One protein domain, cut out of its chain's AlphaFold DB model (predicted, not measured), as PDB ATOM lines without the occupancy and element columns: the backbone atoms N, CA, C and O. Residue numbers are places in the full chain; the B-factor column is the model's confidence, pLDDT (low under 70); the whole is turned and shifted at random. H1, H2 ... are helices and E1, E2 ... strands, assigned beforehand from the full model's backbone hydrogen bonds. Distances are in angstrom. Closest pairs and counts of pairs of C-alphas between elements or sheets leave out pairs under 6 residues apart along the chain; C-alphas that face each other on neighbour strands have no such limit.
ATOM      1  N   GLU A   5      10.195 -39.313  -5.415       86.56
ATOM      2  CA  GLU A   5       9.539 -40.414  -6.129       86.56
ATOM      3  C   GLU A   5      10.417 -41.669  -6.115       86.56
ATOM      4  O   GLU A   5       9.947 -42.763  -5.805       86.56
ATOM      5  N   GLN A   6      11.718 -41.509  -6.353       87.62
ATOM      6  CA  GLN A   6      12.713 -42.573  -6.259       87.62
ATOM      7  C   GLN A   6      12.812 -43.125  -4.837       87.62
ATOM      8  O   GLN A   6      12.855 -44.341  -4.653       87.62
ATOM      9  N   LEU A   7      12.819 -42.249  -3.825       86.31
ATOM     10  CA  LEU A   7      12.803 -42.680  -2.430       86.31
ATOM     11  C   LEU A   7      11.512 -43.438  -2.101       86.31
ATOM     12  O   LEU A   7      11.574 -44.511  -1.505       86.31
ATOM     13  N   ALA A   8      10.353 -42.917  -2.509       84.62
ATOM     14  CA  ALA A   8       9.070 -43.578  -2.300       84.62
ATOM     15  C   ALA A   8       9.000 -44.938  -3.007       84.62
ATOM     16  O   ALA A   8       8.454 -45.878  -2.440       84.62
ATOM     17  N   ALA A   9       9.590 -45.072  -4.198       86.00
ATOM     18  CA  ALA A   9       9.681 -46.339  -4.917       86.00
ATOM     19  C   ALA A   9      10.577 -47.354  -4.189       86.00
ATOM     20  O   ALA A   9      10.179 -48.504  -4.028       86.00
ATOM     21  N   ILE A  10      11.749 -46.929  -3.701       86.19
ATOM     22  CA  ILE A  10      12.656 -47.768  -2.898       86.19
ATOM     23  C   ILE A  10      11.958 -48.245  -1.620       86.19
ATOM     24  O   ILE A  10      12.014 -49.426  -1.287       86.19
ATOM     25  N   ILE A  11      11.265 -47.338  -0.929       82.88
ATOM     26  CA  ILE A  11      10.468 -47.663   0.258       82.88
ATOM     27  C   ILE A  11       9.335 -48.626  -0.135       82.88
ATOM     28  O   ILE A  11       9.180 -49.680   0.465       82.88
ATOM     29  N   GLY A  12       8.586 -48.356  -1.202       81.31
ATOM     30  CA  GLY A  12       7.475 -49.203  -1.647       81.31
ATOM     31  C   GLY A  12       7.854 -50.655  -1.976       81.31
ATOM     32  O   GLY A  12       6.990 -51.526  -1.934       81.31
ATOM     33  N   VAL A  13       9.130 -50.937  -2.270       84.25
ATOM     34  CA  VAL A  13       9.638 -52.302  -2.498       84.25
ATOM     35  C   VAL A  13       9.689 -53.129  -1.208       84.25
ATOM     36  O   VAL A  13       9.531 -54.347  -1.268       84.25
ATOM     37  N   GLY A  14       9.871 -52.500  -0.044       77.69
ATOM     38  CA  GLY A  14       9.809 -53.185   1.250       77.69
ATOM     39  C   GLY A  14      11.103 -53.843   1.734       77.69
ATOM     40  O   GLY A  14      11.117 -54.366   2.844       77.69
ATOM     41  N   TYR A  15      12.181 -53.829   0.946       81.38
ATOM     42  CA  TYR A  15      13.472 -54.430   1.303       81.38
ATOM     43  C   TYR A  15      14.647 -53.727   0.607       81.38
ATOM     44  O   TYR A  15      14.462 -53.017  -0.384       81.38
ATOM     45  N   GLU A  16      15.863 -53.935   1.123       85.94
ATOM     46  CA  GLU A  16      17.092 -53.356   0.569       85.94
ATOM     47  C   GLU A  16      17.359 -53.838  -0.864       85.94
ATOM     48  O   GLU A  16      17.388 -55.036  -1.161       85.94
ATOM     49  N   GLN A  17      17.592 -52.888  -1.768       86.94
ATOM     50  CA  GLN A  17      17.992 -53.164  -3.145       86.94
ATOM     51  C   GLN A  17      19.506 -53.016  -3.308       86.94
ATOM     52  O   GLN A  17      20.181 -52.356  -2.525       86.94
ATOM     53  N   ARG A  18      20.071 -53.592  -4.375       87.19
ATOM     54  CA  ARG A  18      21.491 -53.387  -4.696       87.19
ATOM     55  C   ARG A  18      21.801 -51.890  -4.820       87.19
ATOM     56  O   ARG A  18      21.096 -51.174  -5.526       87.19
ATOM     57  N   GLY A  19      22.877 -51.440  -4.176       89.00
ATOM     58  CA  GLY A  19      23.251 -50.023  -4.136       89.00
ATOM     59  C   GLY A  19      22.435 -49.187  -3.142       89.00
ATOM     60  O   GLY A  19      22.591 -47.969  -3.110       89.00
ATOM     61  N   VAL A  20      21.582 -49.810  -2.324       89.94
ATOM     62  CA  VAL A  20      20.820 -49.151  -1.262       89.94
ATOM     63  C   VAL A  20      20.974 -49.941   0.032       89.94
ATOM     64  O   VAL A  20      20.753 -51.145   0.051       89.94
ATOM     65  N   GLU A  21      21.326 -49.259   1.114       90.69
ATOM     66  CA  GLU A  21      21.402 -49.851   2.451       90.69
ATOM     67  C   GLU A  21      20.554 -49.025   3.421       90.69
ATOM     68  O   GLU A  21      20.624 -47.791   3.438       90.69
ATOM     69  N   PHE A  22      19.729 -49.695   4.214       89.94
ATOM     70  CA  PHE A  22      18.896 -49.091   5.237       89.94
ATOM     71  C   PHE A  22      19.623 -49.131   6.574       89.94
ATOM     72  O   PHE A  22      20.373 -50.055   6.898       89.94
ATOM     73  N   LYS A  23      19.418 -48.082   7.364       88.69
ATOM     74  CA  LYS A  23      19.813 -48.046   8.765       88.69
ATOM     75  C   LYS A  23      18.675 -47.483   9.582       88.69
ATOM     76  O   LYS A  23      18.099 -46.449   9.235       88.69
ATOM     77  N   ALA A  24      18.398 -48.149  10.697       87.31
ATOM     78  CA  ALA A  24      17.426 -47.674  11.660       87.31
ATOM     79  C   ALA A  24      17.803 -46.275  12.172       87.31
ATOM     80  O   ALA A  24      18.918 -45.781  11.982       87.31
ATOM     81  N   THR A  25      16.848 -45.628  12.829       87.00
ATOM     82  CA  THR A  25      17.116 -44.378  13.534       87.00
ATOM     83  C   THR A  25      18.142 -44.581  14.658       87.00
ATOM     84  O   THR A  25      18.202 -45.638  15.287       87.00
ATOM     85  N   GLY A  26      18.956 -43.561  14.915       84.94
ATOM     86  CA  GLY A  26      19.975 -43.573  15.955       84.94
ATOM     87  C   GLY A  26      20.493 -42.169  16.244       84.94
ATOM     88  O   GLY A  26      20.341 -41.250  15.435       84.94
ATOM     89  N   ASP A  27      21.076 -41.999  17.427       82.81
ATOM     90  CA  ASP A  27      21.635 -40.726  17.876       82.81
ATOM     91  C   ASP A  27      23.092 -40.595  17.415       82.81
ATOM     92  O   ASP A  27      23.904 -41.499  17.612       82.81
ATOM     93  N   ARG A  28      23.454 -39.462  16.812       81.81
ATOM     94  CA  ARG A  28      24.829 -39.190  16.371       81.81
ATOM     95  C   ARG A  28      25.804 -39.056  17.546       81.81
ATOM     96  O   ARG A  28      27.007 -39.243  17.365       81.81
ATOM     97  N   THR A  29      25.313 -38.697  18.730       81.50
ATOM     98  CA  THR A  29      26.130 -38.588  19.945       81.50
ATOM     99  C   THR A  29      26.561 -39.955  20.483       81.50
ATOM    100  O   THR A  29      27.612 -40.052  21.124       81.50
ATOM    101  N   ASP A  30      25.830 -41.025  20.151       85.00
ATOM    102  CA  ASP A  30      26.295 -42.390  20.359       85.00
ATOM    103  C   ASP A  30      27.316 -42.744  19.280       85.00
ATOM    104  O   ASP A  30      26.971 -43.004  18.132       85.00
ATOM    105  N   ARG A  31      28.595 -42.812  19.660       79.06
ATOM    106  CA  ARG A  31      29.705 -43.130  18.747       79.06
ATOM    107  C   ARG A  31      29.495 -44.415  17.942       79.06
ATOM    108  O   ARG A  31      30.085 -44.541  16.867       79.06
ATOM    109  N   ALA A  32      28.710 -45.371  18.444       84.69
ATOM    110  CA  ALA A  32      28.436 -46.608  17.726       84.69
ATOM    111  C   ALA A  32      27.644 -46.355  16.435       84.69
ATOM    112  O   ALA A  32      27.956 -46.954  15.402       84.69
ATOM    113  N   PHE A  33      26.670 -45.445  16.461       85.94
ATOM    114  CA  PHE A  33      25.742 -45.255  15.353       85.94
ATOM    115  C   PHE A  33      26.379 -44.606  14.108       85.94
ATOM    116  O   PHE A  33      26.307 -45.209  13.032       85.94
ATOM    117  N   PRO A  34      27.118 -43.480  14.194       84.44
ATOM    118  CA  PRO A  34      27.867 -42.950  13.055       84.44
ATOM    119  C   PRO A  34      28.881 -43.947  12.492       84.44
ATOM    120  O   PRO A  34      29.093 -43.986  11.282       84.44
ATOM    121  N   ALA A  35      29.490 -44.787  13.337       84.19
ATOM    122  CA  ALA A  35      30.408 -45.827  12.877       84.19
ATOM    123  C   ALA A  35      29.688 -46.922  12.072       84.19
ATOM    124  O   ALA A  35      30.247 -47.424  11.096       84.19
ATOM    125  N   ILE A  36      28.456 -47.284  12.447       88.44
ATOM    126  CA  ILE A  36      27.605 -48.195  11.667       88.44
ATOM    127  C   ILE A  36      27.294 -47.583  10.297       88.44
ATOM    128  O   ILE A  36      27.538 -48.231   9.280       88.44
ATOM    129  N   VAL A  37      26.841 -46.325  10.259       88.50
ATOM    130  CA  VAL A  37      26.536 -45.622   9.002       88.50
ATOM    131  C   VAL A  37      27.781 -45.511   8.119       88.50
ATOM    132  O   VAL A  37      27.731 -45.843   6.940       88.50
ATOM    133  N   ALA A  38      28.932 -45.134   8.677       85.81
ATOM    134  CA  ALA A  38      30.182 -45.042   7.924       85.81
ATOM    135  C   ALA A  38      30.610 -46.393   7.321       85.81
ATOM    136  O   ALA A  38      31.084 -46.435   6.186       85.81
ATOM    137  N   ARG A  39      30.424 -47.505   8.047       87.88
ATOM    138  CA  ARG A  39      30.703 -48.851   7.518       87.88
ATOM    139  C   ARG A  39      29.801 -49.209   6.339       87.88
ATOM    140  O   ARG A  39      30.323 -49.747   5.368       87.88
ATOM    141  N   ALA A  40      28.514 -48.873   6.399       89.50
ATOM    142  CA  ALA A  40      27.580 -49.064   5.286       89.50
ATOM    143  C   ALA A  40      28.041 -48.298   4.036       89.50
ATOM    144  O   ALA A  40      28.166 -48.861   2.950       89.50
ATOM    145  N   VAL A  41      28.438 -47.030   4.196       87.81
ATOM    146  CA  VAL A  41      28.965 -46.254   3.063       87.81
ATOM    147  C   VAL A  41      30.248 -46.887   2.505       87.81
ATOM    148  O   VAL A  41      30.397 -46.986   1.292       87.81
ATOM    149  N   VAL A  42      31.170 -47.364   3.350       86.62
ATOM    150  CA  VAL A  42      32.385 -48.066   2.885       86.62
ATOM    151  C   VAL A  42      32.043 -49.363   2.147       86.62
ATOM    152  O   VAL A  42      32.669 -49.667   1.133       86.62
ATOM    153  N   ALA A  43      31.053 -50.120   2.622       87.50
ATOM    154  CA  ALA A  43      30.586 -51.323   1.946       87.50
ATOM    155  C   ALA A  43      30.035 -51.000   0.546       87.50
ATOM    156  O   ALA A  43      30.381 -51.684  -0.418       87.50
ATOM    157  N   LEU A  44      29.265 -49.917   0.420       88.75
ATOM    158  CA  LEU A  44      28.731 -49.433  -0.853       88.75
ATOM    159  C   LEU A  44      29.812 -48.879  -1.788       88.75
ATOM    160  O   LEU A  44      29.752 -49.145  -2.981       88.75
ATOM    161  N   LEU A  45      30.842 -48.196  -1.275       83.38
ATOM    162  CA  LEU A  45      31.969 -47.716  -2.093       83.38
ATOM    163  C   LEU A  45      32.752 -48.846  -2.774       83.38
ATOM    164  O   LEU A  45      33.394 -48.620  -3.798       83.38
ATOM    165  N   ASN A  46      32.736 -50.048  -2.196       81.88
ATOM    166  CA  ASN A  46      33.358 -51.220  -2.808       81.88
ATOM    167  C   ASN A  46      32.495 -51.824  -3.927       81.88
ATOM    168  O   ASN A  46      32.976 -52.671  -4.684       81.88
ATOM    169  N   GLN A  47      31.235 -51.408  -4.053       82.75
ATOM    170  CA  GLN A  47      30.407 -51.740  -5.204       82.75
ATOM    171  C   GLN A  47      30.789 -50.801  -6.358       82.75
ATOM    172  O   GLN A  47      31.099 -49.633  -6.159       82.75
ATOM    173  N   ARG A  48      30.836 -51.321  -7.591       71.19
ATOM    174  CA  ARG A  48      31.247 -50.543  -8.783       71.19
ATOM    175  C   ARG A  48      30.272 -49.422  -9.161       71.19
ATOM    176  O   ARG A  48      30.605 -48.616 -10.027       71.19
ATOM    177  N   ASP A  49      29.098 -49.420  -8.548       78.75
ATOM    178  CA  ASP A  49      27.965 -48.566  -8.870       78.75
ATOM    179  C   ASP A  49      27.766 -47.533  -7.746       78.75
ATOM    180  O   ASP A  49      28.241 -47.728  -6.625       78.75
ATOM    181  N   ASP A  50      27.060 -46.438  -8.030       80.25
ATOM    182  CA  ASP A  50      26.687 -45.463  -6.999       80.25
ATOM    183  C   ASP A  50      25.844 -46.127  -5.892       80.25
ATOM    184  O   ASP A  50      25.027 -47.012  -6.156       80.25
ATOM    185  N   GLY A  51      26.020 -45.672  -4.647       88.19
ATOM    186  CA  GLY A  51      25.354 -46.236  -3.474       88.19
ATOM    187  C   GLY A  51      24.666 -45.188  -2.602       88.19
ATOM    188  O   GLY A  51      25.143 -44.058  -2.477       88.19
ATOM    189  N   HIS A  52      23.561 -45.575  -1.968       89.75
ATOM    190  CA  HIS A  52      22.797 -44.737  -1.049       89.75
ATOM    191  C   HIS A  52      22.628 -45.435   0.301       89.75
ATOM    192  O   HIS A  52      22.193 -46.580   0.361       89.75
ATOM    193  N   VAL A  53      22.920 -44.718   1.386       90.00
ATOM    194  CA  VAL A  53      22.511 -45.124   2.736       90.00
ATOM    195  C   VAL A  53      21.296 -44.297   3.127       90.00
ATOM    196  O   VAL A  53      21.345 -43.068   3.058       90.00
ATOM    197  N   ILE A  54      20.217 -44.962   3.531       90.06
ATOM    198  CA  ILE A  54      18.969 -44.325   3.956       90.06
ATOM    199  C   ILE A  54      18.799 -44.564   5.453       90.06
ATOM    200  O   ILE A  54      18.680 -45.699   5.902       90.06
ATOM    201  N   VAL A  55      18.811 -43.479   6.226       88.88
ATOM    202  CA  VAL A  55      18.720 -43.521   7.689       88.88
ATOM    203  C   VAL A  55      17.286 -43.236   8.135       88.88
ATOM    204  O   VAL A  55      16.644 -42.326   7.613       88.88
ATOM    205  N   GLY A  56      16.805 -43.990   9.122       86.94
ATOM    206  CA  GLY A  56      15.423 -43.944   9.600       86.94
ATOM    207  C   GLY A  56      14.529 -45.007   8.964       86.94
ATOM    208  O   GLY A  56      13.318 -44.838   8.948       86.94
ATOM    209  N   LEU A  57      15.098 -46.080   8.413       84.69
ATOM    210  CA  LEU A  57      14.352 -47.257   7.962       84.69
ATOM    211  C   LEU A  57      14.976 -48.487   8.616       84.69
ATOM    212  O   LEU A  57      16.195 -48.642   8.579       84.69
ATOM    213  N   SER A  58      14.168 -49.331   9.257       75.50
ATOM    214  CA  SER A  58      14.695 -50.544   9.886       75.50
ATOM    215  C   SER A  58      15.178 -51.542   8.825       75.50
ATOM    216  O   SER A  58      14.606 -51.621   7.736       75.50
ATOM    217  N   GLU A  59      16.223 -52.308   9.150       66.94
ATOM    218  CA  GLU A  59      16.714 -53.406   8.301       66.94
ATOM    219  C   GLU A  59      15.670 -54.536   8.185       66.94
ATOM    220  O   GLU A  59      15.620 -55.232   7.174       66.94
ATOM    221  N   ASP A  60      14.781 -54.661   9.180       64.94
ATOM    222  CA  ASP A  60      13.709 -55.663   9.251       64.94
ATOM    223  C   ASP A  60      12.437 -55.254   8.475       64.94
ATOM    224  O   ASP A  60      11.421 -55.951   8.515       64.94
ATOM    225  N   GLY A  61      12.484 -54.131   7.748       56.28
ATOM    226  CA  GLY A  61      11.395 -53.628   6.914       56.28
ATOM    227  C   GLY A  61      10.763 -52.328   7.420       56.28
ATOM    228  O   GLY A  61      11.150 -51.754   8.440       56.28
ATOM    229  N   ILE A  62       9.783 -51.843   6.654       60.69
ATOM    230  CA  ILE A  62       9.105 -50.549   6.864       60.69
ATOM    231  C   ILE A  62       7.973 -50.649   7.895       60.69
ATOM    232  O   ILE A  62       7.568 -49.636   8.449       60.69
ATOM    233  N   ASP A  63       7.502 -51.857   8.205       55.81
ATOM    234  CA  ASP A  63       6.326 -52.074   9.059       55.81
ATOM    235  C   ASP A  63       6.608 -51.988  10.571       55.81
ATOM    236  O   ASP A  63       5.679 -52.051  11.375       55.81
ATOM    237  N   ALA A  64       7.865 -51.829  10.986       53.12
ATOM    238  CA  ALA A  64       8.220 -51.672  12.391       53.12
ATOM    239  C   ALA A  64       8.324 -50.182  12.736       53.12
ATOM    240  O   ALA A  64       9.221 -49.543  12.203       53.12
ATOM    241  N   ASP A  65       7.409 -49.676  13.583       49.41
ATOM    242  CA  ASP A  65       7.327 -48.456  14.442       49.41
ATOM    243  C   ASP A  65       8.496 -47.423  14.497       49.41
ATOM    244  O   ASP A  65       8.684 -46.706  15.479       49.41
ATOM    245  N   GLY A  66       9.286 -47.286  13.442       55.12
ATOM    246  CA  GLY A  66      10.604 -46.658  13.414       55.12
ATOM    247  C   GLY A  66      10.933 -46.125  12.024       55.12
ATOM    248  O   GLY A  66      12.063 -46.255  11.555       55.12
ATOM    249  N   ILE A  67       9.925 -45.548  11.362       75.88
ATOM    250  CA  ILE A  67      10.079 -44.838  10.095       75.88
ATOM    251  C   ILE A  67      10.419 -43.376  10.392       75.88
ATOM    252  O   ILE A  67       9.645 -42.645  11.010       75.88
ATOM    253  N   GLY A  68      11.552 -42.932   9.863       81.56
ATOM    254  CA  GLY A  68      12.008 -41.555   9.898       81.56
ATOM    255  C   GLY A  68      12.921 -41.222  11.074       81.56
ATOM    256  O   GLY A  68      13.333 -42.064  11.870       81.56
ATOM    257  N   LEU A  69      13.272 -39.944  11.132       86.25
ATOM    258  CA  LEU A  69      14.088 -39.346  12.179       86.25
ATOM    259  C   LEU A  69      13.227 -38.339  12.939       86.25
ATOM    260  O   LEU A  69      12.403 -37.654  12.328       86.25
ATOM    261  N   SER A  70      13.444 -38.204  14.247       86.94
ATOM    262  CA  SER A  70      12.933 -37.039  14.972       86.94
ATOM    263  C   SER A  70      13.573 -35.757  14.425       86.94
ATOM    264  O   SER A  70      14.646 -35.800  13.818       86.94
ATOM    265  N   ASP A  71      12.954 -34.594  14.650       86.00
ATOM    266  CA  ASP A  71      13.538 -33.313  14.218       86.00
ATOM    267  C   ASP A  71      14.925 -33.067  14.843       86.00
ATOM    268  O   ASP A  71      15.811 -32.514  14.191       86.00
ATOM    269  N   GLU A  72      15.141 -33.528  16.078       87.06
ATOM    270  CA  GLU A  72      16.442 -33.466  16.746       87.06
ATOM    271  C   GLU A  72      17.481 -34.326  16.016       87.06
ATOM    272  O   GLU A  72      18.546 -33.830  15.646       87.06
ATOM    273  N   GLN A  73      17.148 -35.586  15.727       86.69
ATOM    274  CA  GLN A  73      18.022 -36.496  14.985       86.69
ATOM    275  C   GLN A  73      18.305 -35.969  13.574       86.69
ATOM    276  O   GLN A  73      19.448 -35.973  13.125       86.69
ATOM    277  N   LEU A  74      17.289 -35.450  12.880       86.88
ATOM    278  CA  LEU A  74      17.448 -34.811  11.578       86.88
ATOM    279  C   LEU A  74      18.419 -33.622  11.653       86.88
ATOM    280  O   LEU A  74      19.310 -33.499  10.812       86.88
ATOM    281  N   GLY A  75      18.288 -32.781  12.683       85.38
ATOM    282  CA  GLY A  75      19.189 -31.658  12.940       85.38
ATOM    283  C   GLY A  75      20.647 -32.092  13.115       85.38
ATOM    284  O   GLY A  75      21.549 -31.445  12.583       85.38
ATOM    285  N   GLN A  76      20.886 -33.229  13.775       84.44
ATOM    286  CA  GLN A  76      22.234 -33.781  13.944       84.44
ATOM    287  C   GLN A  76      22.892 -34.178  12.610       84.44
ATOM    288  O   GLN A  76      24.108 -34.043  12.481       84.44
ATOM    289  N   TRP A  77      22.113 -34.649  11.630       83.00
ATOM    290  CA  TRP A  77      22.599 -35.047  10.299       83.00
ATOM    291  C   TRP A  77      22.713 -33.882   9.309       83.00
ATOM    292  O   TRP A  77      23.478 -33.961   8.347       83.00
ATOM    293  N   LEU A  78      21.974 -32.795   9.543       82.06
ATOM    294  CA  LEU A  78      22.055 -31.566   8.749       82.06
ATOM    295  C   LEU A  78      23.290 -30.715   9.078       82.06
ATOM    296  O   LEU A  78      23.699 -29.892   8.257       82.06
ATOM    297  N   SER A  79      23.917 -30.927  10.239       78.94
ATOM    298  CA  SER A  79      25.195 -30.299  10.586       78.94
ATOM    299  C   SER A  79      26.348 -30.938   9.801       78.94
ATOM    300  O   SER A  79      26.974 -31.909  10.230       78.94
ATOM    301  N   PHE A  80      26.618 -30.414   8.603       66.81
ATOM    302  CA  PHE A  80      27.605 -30.969   7.672       66.81
ATOM    303  C   PHE A  80      29.028 -31.030   8.248       66.81
ATOM    304  O   PHE A  80      29.715 -32.044   8.093       66.81
ATOM    305  N   ASP A  81      29.462 -29.972   8.932       68.00
ATOM    306  CA  ASP A  81      30.788 -29.919   9.556       68.00
ATOM    307  C   ASP A  81      30.924 -31.006  10.625       68.00
ATOM    308  O   ASP A  81      31.949 -31.677  10.721       68.00
ATOM    309  N   ASP A  82      29.858 -31.264  11.377       68.88
ATOM    310  CA  ASP A  82      29.861 -32.307  12.390       68.88
ATOM    311  C   ASP A  82      29.851 -33.717  11.790       68.88
ATOM    312  O   ASP A  82      30.520 -34.613  12.306       68.88
ATOM    313  N   VAL A  83      29.106 -33.934  10.703       69.06
ATOM    314  CA  VAL A  83      29.028 -35.235  10.018       69.06
ATOM    315  C   VAL A  83      30.353 -35.577   9.339       69.06
ATOM    316  O   VAL A  83      30.805 -36.722   9.394       69.06
ATOM    317  N   THR A  84      31.007 -34.591   8.725       66.94
ATOM    318  CA  THR A  84      32.306 -34.788   8.074       66.94
ATOM    319  C   THR A  84      33.441 -34.961   9.086       66.94
ATOM    320  O   THR A  84      34.277 -35.843   8.893       66.94
ATOM    321  N   ASN A  85      33.437 -34.215  10.198       65.31
ATOM    322  CA  ASN A  85      34.454 -34.329  11.252       65.31
ATOM    323  C   ASN A  85      34.296 -35.573  12.144       65.31
ATOM    324  O   ASN A  85      35.283 -36.053  12.700       65.31
ATOM    325  N   ALA A  86      33.080 -36.108  12.300       60.41
ATOM    326  CA  ALA A  86      32.831 -37.317  13.093       60.41
ATOM    327  C   ALA A  86      33.183 -38.621  12.354       60.41
ATOM    328  O   ALA A  86      33.231 -39.686  12.973       60.41
ATOM    329  N   SER A  87      33.418 -38.563  11.040       58.16
ATOM    330  CA  SER A  87      33.790 -39.739  10.259       58.16
ATOM    331  C   SER A  87      35.171 -40.249  10.675       58.16
ATOM    332  O   SER A  87      36.179 -39.558  10.541       58.16
TER     333      SER A  87
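Overview. This is residues 5 to 87 of the 106 residues of an uncharacterized protein of Microbacterium oleivorans (UniProt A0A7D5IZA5). Two short parallel strands, E1 and E2, lie side by side in the middle, with the long helix H2 packed over one face of the pair. H1 lies off on the other side of the pair from H2, while H3 and H4 make a corner beyond the E2 edge; H1 and H2 touch no helix. The printed part has 83 residues, with four named helices and two named strands in the order H1 E1 H2 E2 H3 H4, and is mostly helix. It is compact, with a radius of gyration of the C-alphas of 12.8 A and spans of 33 by 32 by 22 A.

Along the chain. E1 covers residues 20 to 23, from C-alpha 20 at (20.820, -49.151, -1.262), and E2 residues 52 to 55. H2, residues 32 to 45, is 20.2 A long. H1 covers residues 5 to 13, 12.4 A, from C-alpha 5 at (9.539, -40.414, -6.129). H3 covers residues 71 to 78, 10.3 A, and H4 residues 80 to 85, ending with C-alpha 85 at (34.454, -34.329, 11.252).

Arrangement. E1 and E2 are parallel neighbours at 20 degrees, with N 21 and O 52 within hydrogen-bond range at 2.9 A. E1, H2 and E2 form a strand-helix-strand unit, two parallel neighbour strands with a helix between, and its crossover is right-handed. The closest C-alphas of H2 and E2, those of Val 41 and Val 53, are 6.6 A apart; those of H2 and E1, Ala 40 and Glu 21, 6.8 A. H3 and H4 touch only at the corner, and only just, with 3 pairs of C-alphas within 8 A, the closest Trp 77 and Val 83 at 6.4 A; they run the same way at a steep tilt of 66 degrees. H2 and H4 are apart, but only just, at 8.4 A. In H1, H2, H3 and H4 every O i to N i+4 pair is within hydrogen-bond range.

Size, cuts and confidence. The two C-alphas farthest apart, those of Arg 48 and Glu 72, are 34.1 A apart. The printed part has no cut. The link from E2 to H3, residues 56 to 70, is long. The mean pLDDT of the printed part is 80.5; residues 59 to 66 and 80 to 87 are under 70.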